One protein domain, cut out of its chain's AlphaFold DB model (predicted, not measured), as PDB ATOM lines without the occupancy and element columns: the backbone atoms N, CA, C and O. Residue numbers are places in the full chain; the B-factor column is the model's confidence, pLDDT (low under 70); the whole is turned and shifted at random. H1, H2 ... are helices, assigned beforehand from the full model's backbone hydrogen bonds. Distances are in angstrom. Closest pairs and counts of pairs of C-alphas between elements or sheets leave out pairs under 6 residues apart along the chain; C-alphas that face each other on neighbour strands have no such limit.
ATOM      1  N   ASP A  14      22.376 -12.648  55.043       82.19
ATOM      2  CA  ASP A  14      22.754 -13.111  56.379       82.19
ATOM      3  C   ASP A  14      23.829 -12.202  56.992       82.19
ATOM      4  O   ASP A  14      23.710 -11.767  58.139       82.19
ATOM      5  N   SER A  15      24.827 -11.807  56.200       82.31
ATOM      6  CA  SER A  15      25.845 -10.826  56.598       82.31
ATOM      7  C   SER A  15      25.242  -9.452  56.938       82.31
ATOM      8  O   SER A  15      25.675  -8.801  57.893       82.31
ATOM      9  N   LEU A  16      24.208  -9.013  56.208       87.50
ATOM     10  CA  LEU A  16      23.480  -7.779  56.522       87.50
ATOM     11  C   LEU A  16      22.679  -7.904  57.827       87.50
ATOM     12  O   LEU A  16      22.678  -6.978  58.637       87.50
ATOM     13  N   ALA A  17      22.025  -9.045  58.053       88.12
ATOM     14  CA  ALA A  17      21.270  -9.299  59.277       88.12
ATOM     15  C   ALA A  17      22.174  -9.284  60.522       88.12
ATOM     16  O   ALA A  17      21.804  -8.685  61.538       88.12
ATOM     17  N   VAL A  18      23.373  -9.868  60.427       89.75
ATOM     18  CA  VAL A  18      24.389  -9.820  61.490       89.75
ATOM     19  C   VAL A  18      24.802  -8.375  61.772       89.75
ATOM     20  O   VAL A  18      24.691  -7.932  62.916       89.75
ATOM     21  N   LEU A  19      25.162  -7.600  60.743       90.44
ATOM     22  CA  LEU A  19      25.557  -6.198  60.914       90.44
ATOM     23  C   LEU A  19      24.441  -5.353  61.554       90.44
ATOM     24  O   LEU A  19      24.695  -4.561  62.459       90.44
ATOM     25  N   MET A  20      23.188  -5.546  61.130       90.00
ATOM     26  CA  MET A  20      22.035  -4.872  61.736       90.00
ATOM     27  C   MET A  20      21.844  -5.262  63.207       90.00
ATOM     28  O   MET A  20      21.436  -4.425  64.015       90.00
ATOM     29  N   SER A  21      22.113  -6.518  63.568       92.44
ATOM     30  CA  SER A  21      22.017  -6.984  64.953       92.44
ATOM     31  C   SER A  21      23.090  -6.357  65.848       92.44
ATOM     32  O   SER A  21      22.773  -5.925  66.959       92.44
ATOM     33  N   ASP A  22      24.313  -6.212  65.335       92.81
ATOM     34  CA  ASP A  22      25.421  -5.579  66.047       92.81
ATOM     35  C   ASP A  22      25.155  -4.092  66.274       92.81
ATOM     36  O   ASP A  22      25.291  -3.609  67.399       92.81
ATOM     37  N   VAL A  23      24.682  -3.383  65.243       93.94
ATOM     38  CA  VAL A  23      24.306  -1.963  65.348       93.94
ATOM     39  C   VAL A  23      23.212  -1.762  66.398       93.94
ATOM     40  O   VAL A  23      23.374  -0.937  67.294       93.94
ATOM     41  N   LYS A  24      22.141  -2.566  66.362       92.44
ATOM     42  CA  LYS A  24      21.073  -2.515  67.377       92.44
ATOM     43  C   LYS A  24      21.599  -2.802  68.780       92.44
ATOM     44  O   LYS A  24      21.122  -2.238  69.763       92.44
ATOM     45  N   ASN A  25      22.548  -3.725  68.907       94.81
ATOM     46  CA  ASN A  25      23.132  -4.041  70.199       94.81
ATOM     47  C   ASN A  25      23.953  -2.872  70.749       94.81
ATOM     48  O   ASN A  25      23.844  -2.558  71.932       94.81
ATOM     49  N   GLU A  26      24.738  -2.222  69.896       94.00
ATOM     50  CA  GLU A  26      25.553  -1.076  70.283       94.00
ATOM     51  C   GLU A  26      24.695   0.145  70.636       94.00
ATOM     52  O   GLU A  26      24.943   0.792  71.652       94.00
ATOM     53  N   GLU A  27      23.612   0.383  69.894       92.44
ATOM     54  CA  GLU A  27      22.605   1.395  70.224       92.44
ATOM     55  C   GLU A  27      21.982   1.143  71.606       92.44
ATOM     56  O   GLU A  27      21.962   2.035  72.456       92.44
ATOM     57  N   ARG A  28      21.568  -0.099  71.904       93.44
ATOM     58  CA  ARG A  28      21.045  -0.455  73.238       93.44
ATOM     59  C   ARG A  28      22.058  -0.205  74.351       93.44
ATOM     60  O   ARG A  28      21.673   0.277  75.415       93.44
ATOM     61  N   LYS A  29      23.338  -0.529  74.135       95.75
ATOM     62  CA  LYS A  29      24.393  -0.252  75.125       95.75
ATOM     63  C   LYS A  29      24.582   1.247  75.329       95.75
ATOM     64  O   LYS A  29      24.695   1.686  76.472       95.75
ATOM     65  N   ALA A  30      24.594   2.024  74.247       93.81
ATOM     66  CA  ALA A  30      24.702   3.475  74.316       93.81
ATOM     67  C   ALA A  30      23.524   4.079  75.096       93.81
ATOM     68  O   ALA A  30      23.741   4.865  76.019       93.81
ATOM     69  N   HIS A  31      22.294   3.646  74.806       91.75
ATOM     70  CA  HIS A  31      21.093   4.087  75.522       91.75
ATOM     71  C   HIS A  31      21.141   3.705  77.008       91.75
ATOM     72  O   HIS A  31      20.884   4.549  77.866       91.75
ATOM     73  N   ALA A  32      21.549   2.475  77.337       95.25
ATOM     74  CA  ALA A  32      21.701   2.038  78.724       95.25
ATOM     75  C   ALA A  32      22.732   2.883  79.496       95.25
ATOM     76  O   ALA A  32      22.497   3.232  80.652       95.25
ATOM     77  N   LEU A  33      23.846   3.252  78.856       96.94
ATOM     78  CA  LEU A  33      24.879   4.095  79.462       96.94
ATOM     79  C   LEU A  33      24.402   5.537  79.696       96.94
ATOM     80  O   LEU A  33      24.732   6.144  80.715       96.94
ATOM     81  N   VAL A  34      23.644   6.111  78.760       94.88
ATOM     82  CA  VAL A  34      23.045   7.443  78.947       94.88
ATOM     83  C   VAL A  34      22.056   7.410  80.108       94.88
ATOM     84  O   VAL A  34      22.128   8.255  81.002       94.88
ATOM     85  N   PHE A  35      21.193   6.394  80.145       95.06
ATOM     86  CA  PHE A  35      20.221   6.219  81.216       95.06
ATOM     87  C   PHE A  35      20.895   6.053  82.586       95.06
ATOM     88  O   PHE A  35      20.507   6.721  83.543       95.06
ATOM     89  N   SER A  36      21.965   5.254  82.691       97.62
ATOM     90  CA  SER A  36      22.677   5.073  83.963       97.62
ATOM     91  C   SER A  36      23.281   6.376  84.494       97.62
ATOM     92  O   SER A  36      23.198   6.644  85.690       97.62
ATOM     93  N   LYS A  37      23.846   7.214  83.616       97.50
ATOM     94  CA  LYS A  37      24.404   8.523  84.003       97.50
ATOM     95  C   LYS A  37      23.332   9.493  84.492       97.50
ATOM     96  O   LYS A  37      23.575  10.261  85.418       97.50
ATOM     97  N   ARG A  38      22.143   9.460  83.887       96.25
ATOM     98  CA  ARG A  38      21.007  10.276  84.335       96.25
ATOM     99  C   ARG A  38      20.507   9.837  85.704       96.25
ATOM    100  O   ARG A  38      20.318  10.685  86.570       96.25
ATOM    101  N   LEU A  39      20.379   8.527  85.932       97.25
ATOM    102  CA  LEU A  39      20.035   7.993  87.254       97.25
ATOM    103  C   LEU A  39      21.038   8.439  88.327       97.25
ATOM    104  O   LEU A  39      20.630   8.862  89.407       97.25
ATOM    105  N   GLU A  40      22.338   8.388  88.027       98.19
ATOM    106  CA  GLU A  40      23.387   8.867  88.933       98.19
ATOM    107  C   GLU A  40      23.241  10.367  89.231       98.19
ATOM    108  O   GLU A  40      23.243  10.770  90.395       98.19
ATOM    109  N   ALA A  41      23.037  11.194  88.202       97.38
ATOM    110  CA  ALA A  41      22.835  12.631  88.367       97.38
ATOM    111  C   ALA A  41      21.599  12.955  89.226       97.38
ATOM    112  O   ALA A  41      21.675  13.819  90.101       97.38
ATOM    113  N   MET A  42      20.487  12.240  89.034       97.56
ATOM    114  CA  MET A  42      19.287  12.399  89.861       97.56
ATOM    115  C   MET A  42      19.530  11.989  91.313       97.56
ATOM    116  O   MET A  42      19.133  12.710  92.224       97.56
ATOM    117  N   ALA A  43      20.219  10.868  91.548       98.00
ATOM    118  CA  ALA A  43      20.552  10.420  92.897       98.00
ATOM    119  C   ALA A  43      21.439  11.437  93.632       98.00
ATOM    120  O   ALA A  43      21.198  11.745  94.806       98.00
ATOM    121  N   LEU A  44      22.426  12.004  92.933       98.19
ATOM    122  CA  LEU A  44      23.247  13.095  93.452       98.19
ATOM    123  C   LEU A  44      22.403  14.337  93.736       98.19
ATOM    124  O   LEU A  44      22.557  14.931  94.796       98.19
ATOM    125  N   HIS A  45      21.490  14.714  92.841       97.62
ATOM    126  CA  HIS A  45      20.624  15.874  93.042       97.62
ATOM    127  C   HIS A  45      19.722  15.712  94.272       97.62
ATOM    128  O   HIS A  45      19.710  16.590  95.133       97.62
ATOM    129  N   ILE A  46      19.046  14.564  94.404       98.06
ATOM    130  CA  ILE A  46      18.222  14.219  95.572       98.06
ATOM    131  C   ILE A  46      19.051  14.321  96.858       98.06
ATOM    132  O   ILE A  46      18.622  14.951  97.823       98.06
ATOM    133  N   SER A  47      20.260  13.752  96.855       97.81
ATOM    134  CA  SER A  47      21.126  13.707  98.038       97.81
ATOM    135  C   SER A  47      21.700  15.078  98.403       97.81
ATOM    136  O   SER A  47      21.696  15.450  99.574       97.81
ATOM    137  N   TYR A  48      22.183  15.847  97.422       97.81
ATOM    138  CA  TYR A  48      22.809  17.151  97.658       97.81
ATOM    139  C   TYR A  48      21.805  18.243  98.018       97.81
ATOM    140  O   TYR A  48      22.132  19.110  98.824       97.81
ATOM    141  N   GLN A  49      20.606  18.215  97.434       97.31
ATOM    142  CA  GLN A  49      19.551  19.180  97.754       97.31
ATOM    143  C   GLN A  49      18.742  18.772  98.993       97.31
ATOM    144  O   GLN A  49      17.946  19.566  99.485       97.31
ATOM    145  N   GLY A  50      18.949  17.556  99.515       96.38
ATOM    146  CA  GLY A  50      18.211  17.045 100.667       96.38
ATOM    147  C   GLY A  50      16.717  16.897 100.381       96.38
ATOM    148  O   GLY A  50      15.906  17.175 101.265       96.38
ATOM    149  N   LEU A  51      16.366  16.498  99.152       97.94
ATOM    150  CA  LEU A  51      14.972  16.396  98.727       97.94
ATOM    151  C   LEU A  51      14.216  15.390  99.594       97.94
ATOM    152  O   LEU A  51      14.697  14.290  99.879       97.94
ATOM    153  N   ASN A  52      13.000  15.757  99.984       97.88
ATOM    154  CA  ASN A  52      12.101  14.842 100.669       97.88
ATOM    155  C   ASN A  52      11.505  13.809  99.694       97.88
ATOM    156  O   ASN A  52      11.660  13.893  98.476       97.88
ATOM    157  N   SER A  53      10.793  12.816 100.233       96.62
ATOM    158  CA  SER A  53      10.205  11.732  99.437       96.62
ATOM    159  C   SER A  53       9.275  12.215  98.321       96.62
ATOM    160  O   SER A  53       9.238  11.599  97.259       96.62
ATOM    161  N   THR A  54       8.521  13.290  98.555       98.31
ATOM    162  CA  THR A  54       7.587  13.848  97.570       98.31
ATOM    163  C   THR A  54       8.344  14.564  96.457       98.31
ATOM    164  O   THR A  54       8.109  14.275  95.291       98.31
ATOM    165  N   GLU A  55       9.309  15.417  96.802       97.81
ATOM    166  CA  GLU A  55      10.147  16.139  95.830       97.81
ATOM    167  C   GLU A  55      10.967  15.178  94.962       97.81
ATOM    168  O   GLU A  55      11.052  15.336  93.745       97.81
ATOM    169  N   ALA A  56      11.531  14.132  95.570       98.06
ATOM    170  CA  ALA A  56      12.234  13.085  94.841       98.06
ATOM    171  C   ALA A  56      11.297  12.338  93.875       98.06
ATOM    172  O   ALA A  56      11.680  12.059  92.740       98.06
ATOM    173  N   ALA A  57      10.062  12.035  94.291       98.19
ATOM    174  CA  ALA A  57       9.078  11.391  93.425       98.19
ATOM    175  C   ALA A  57       8.642  12.294  92.259       98.19
ATOM    176  O   ALA A  57       8.487  11.807  91.141       98.19
ATOM    177  N   GLU A  58       8.469  13.596  92.490       98.19
ATOM    178  CA  GLU A  58       8.159  14.573  91.439       98.19
ATOM    179  C   GLU A  58       9.301  14.697  90.429       98.19
ATOM    180  O   GLU A  58       9.058  14.628  89.225       98.19
ATOM    181  N   LEU A  59      10.547  14.778  90.907       97.94
ATOM    182  CA  LEU A  59      11.732  14.788  90.053       97.94
ATOM    183  C   LEU A  59      11.807  13.532  89.173       97.94
ATOM    184  O   LEU A  59      12.024  13.637  87.967       97.94
ATOM    185  N   LEU A  60      11.573  12.348  89.750       97.25
ATOM    186  CA  LEU A  60      11.568  11.088  89.000       97.25
ATOM    187  C   LEU A  60      10.446  11.030  87.958       97.25
ATOM    188  O   LEU A  60      10.653  10.489  86.874       97.25
ATOM    189  N   ARG A  61       9.263  11.582  88.259       97.56
ATOM    190  CA  ARG A  61       8.156  11.666  87.292       97.56
ATOM    191  C   ARG A  61       8.487  12.602  86.136       97.56
ATOM    192  O   ARG A  61       8.246  12.228  84.995       97.56
ATOM    193  N   GLY A  62       9.082  13.759  86.424       97.00
ATOM    194  CA  GLY A  62       9.536  14.689  85.392       97.00
ATOM    195  C   GLY A  62      10.582  14.063  84.466       97.00
ATOM    196  O   GLY A  62      10.465  14.171  83.249       97.00
ATOM    197  N   GLU A  63      11.560  13.337  85.019       96.31
ATOM    198  CA  GLU A  63      12.541  12.625  84.188       96.31
ATOM    199  C   GLU A  63      11.893  11.485  83.388       96.31
ATOM    200  O   GLU A  63      12.256  11.265  82.237       96.31
ATOM    201  N   ALA A  64      10.911  10.773  83.951       96.00
ATOM    202  CA  ALA A  64      10.186   9.732  83.224       96.00
ATOM    203  C   ALA A  64       9.401  10.298  82.027       96.00
ATOM    204  O   ALA A  64       9.481   9.737  80.936       96.00
ATOM    205  N   GLU A  65       8.706  11.426  82.204       96.56
ATOM    206  CA  GLU A  65       8.018  12.139  81.116       96.56
ATOM    207  C   GLU A  65       9.013  12.617  80.047       96.56
ATOM    208  O   GLU A  65       8.758  12.500  78.847       96.56
ATOM    209  N   HIS A  66      10.183  13.103  80.469       93.19
ATOM    210  CA  HIS A  66      11.241  13.527  79.557       93.19
ATOM    211  C   HIS A  66      11.825  12.354  78.750       93.19
ATOM    212  O   HIS A  66      12.007  12.469  77.540       93.19
ATOM    213  N   LEU A  67      12.068  11.206  79.384       91.88
ATOM    214  CA  LEU A  67      12.536   9.993  78.706       91.88
ATOM    215  C   LEU A  67      11.490   9.429  77.740       91.88
ATOM    216  O   LEU A  67      11.843   8.961  76.657       91.88
ATOM    217  N   GLU A  68      10.208   9.481  78.104       93.12
ATOM    218  CA  GLU A  68       9.117   9.103  77.207       93.12
ATOM    219  C   GLU A  68       9.098  10.009  75.970       93.12
ATOM    220  O   GLU A  68       9.038   9.509  74.845       93.12
ATOM    221  N   TYR A  69       9.237  11.323  76.156       93.50
ATOM    222  CA  TYR A  69       9.352  12.271  75.050       93.50
ATOM    223  C   TYR A  69      10.564  11.974  74.152       93.50
ATOM    224  O   TYR A  69      10.417  11.875  72.933       93.50
ATOM    225  N   GLU A  70      11.749  11.761  74.731       89.12
ATOM    226  CA  GLU A  70      12.954  11.409  73.968       89.12
ATOM    227  C   GLU A  70      12.775  10.114  73.166       89.12
ATOM    228  O   GLU A  70      13.183  10.055  72.006       89.12
ATOM    229  N   SER A  71      12.094   9.113  73.736       87.12
ATOM    230  CA  SER A  71      11.813   7.850  73.043       87.12
ATOM    231  C   SER A  71      10.941   8.025  71.794       87.12
ATOM    232  O   SER A  71      11.079   7.263  70.842       87.12
ATOM    233  N   GLN A  72      10.072   9.040  71.770       89.31
ATOM    234  CA  GLN A  72       9.199   9.337  70.631       89.31
ATOM    235  C   GLN A  72       9.889  10.202  69.569       89.31
ATOM    236  O   GLN A  72       9.555  10.098  68.392       89.31
ATOM    237  N   VAL A  73      10.841  11.053  69.971       80.38
ATOM    238  CA  VAL A  73      11.582  11.951  69.067       80.38
ATOM    239  C   VAL A  73      12.781  11.263  68.407       80.38
ATOM    240  O   VAL A  73      13.191  11.673  67.326       80.38
ATOM    241  N   GLN A  74      13.350  10.222  69.023       62.78
ATOM    242  CA  GLN A  74      14.485   9.469  68.463       62.78
ATOM    243  C   GLN A  74      14.114   8.466  67.346       62.78
ATOM    244  O   GLN A  74      14.985   7.709  66.912       62.78
ATOM    245  N   HIS A  75      12.866   8.462  66.865       52.19
ATOM    246  CA  HIS A  75      12.403   7.666  65.718       52.19
ATOM    247  C   HIS A  75      12.441   8.452  64.402       52.19
ATOM    248  O   HIS A  75      12.798   7.827  63.376       52.19
TER     249      HIS A  75
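Overview. This is residues 14 to 75 of the 75 residues of the protein "DUF2732 domain-containing protein" of Lelliottia nimipressuralis (UniProt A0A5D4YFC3). One long helix, H1, makes the length of the domain, and a shorter helix, H2, folds back from its end, so the two form an uneven helical hairpin that opens like a narrow V. Residues 14 to 34 of H1 stick out free, and so do residues 68 to 75, of which 68 to 73 belong to H2, at the other end of the printed part. The printed part has 62 residues with two named helices, H1 then H2, and no named strand; the class is all helix. It is only just extended, close to loose, with a radius of gyration of the C-alphas of 16.3 A, and spans 53 by 20 by 12 A.

Arrangement. H1, residues 14 to 49, and H2, residues 53 to 73, form a helical hairpin. They only just touch, with 3 pairs of C-alphas within 8 A, through residues 42 to 46 of H1 and 56 to 60 of H2 alone. The closest C-alphas, of Ile 46 and Ala 56, are 6.1 A apart. The helices run opposite ways at a shallow tilt of 26 degrees. In H1 and H2 every O i to N i+4 pair is within hydrogen-bond range.

Along the chain. H1 is 52.6 A long, from C-alpha 14 at (22.754, -13.111, 56.379) to C-alpha 49. H2 is 30.4 A long and ends with C-alpha 73 at (11.582, 11.951, 69.067).

Size, cuts and confidence. The C-alphas farthest apart, of Asp 14 and Gly 50, are 53.8 A apart. The printed part has no cut, and the link from H1 to H2 is tight. Residues 74 to 75 have pLDDT under 70.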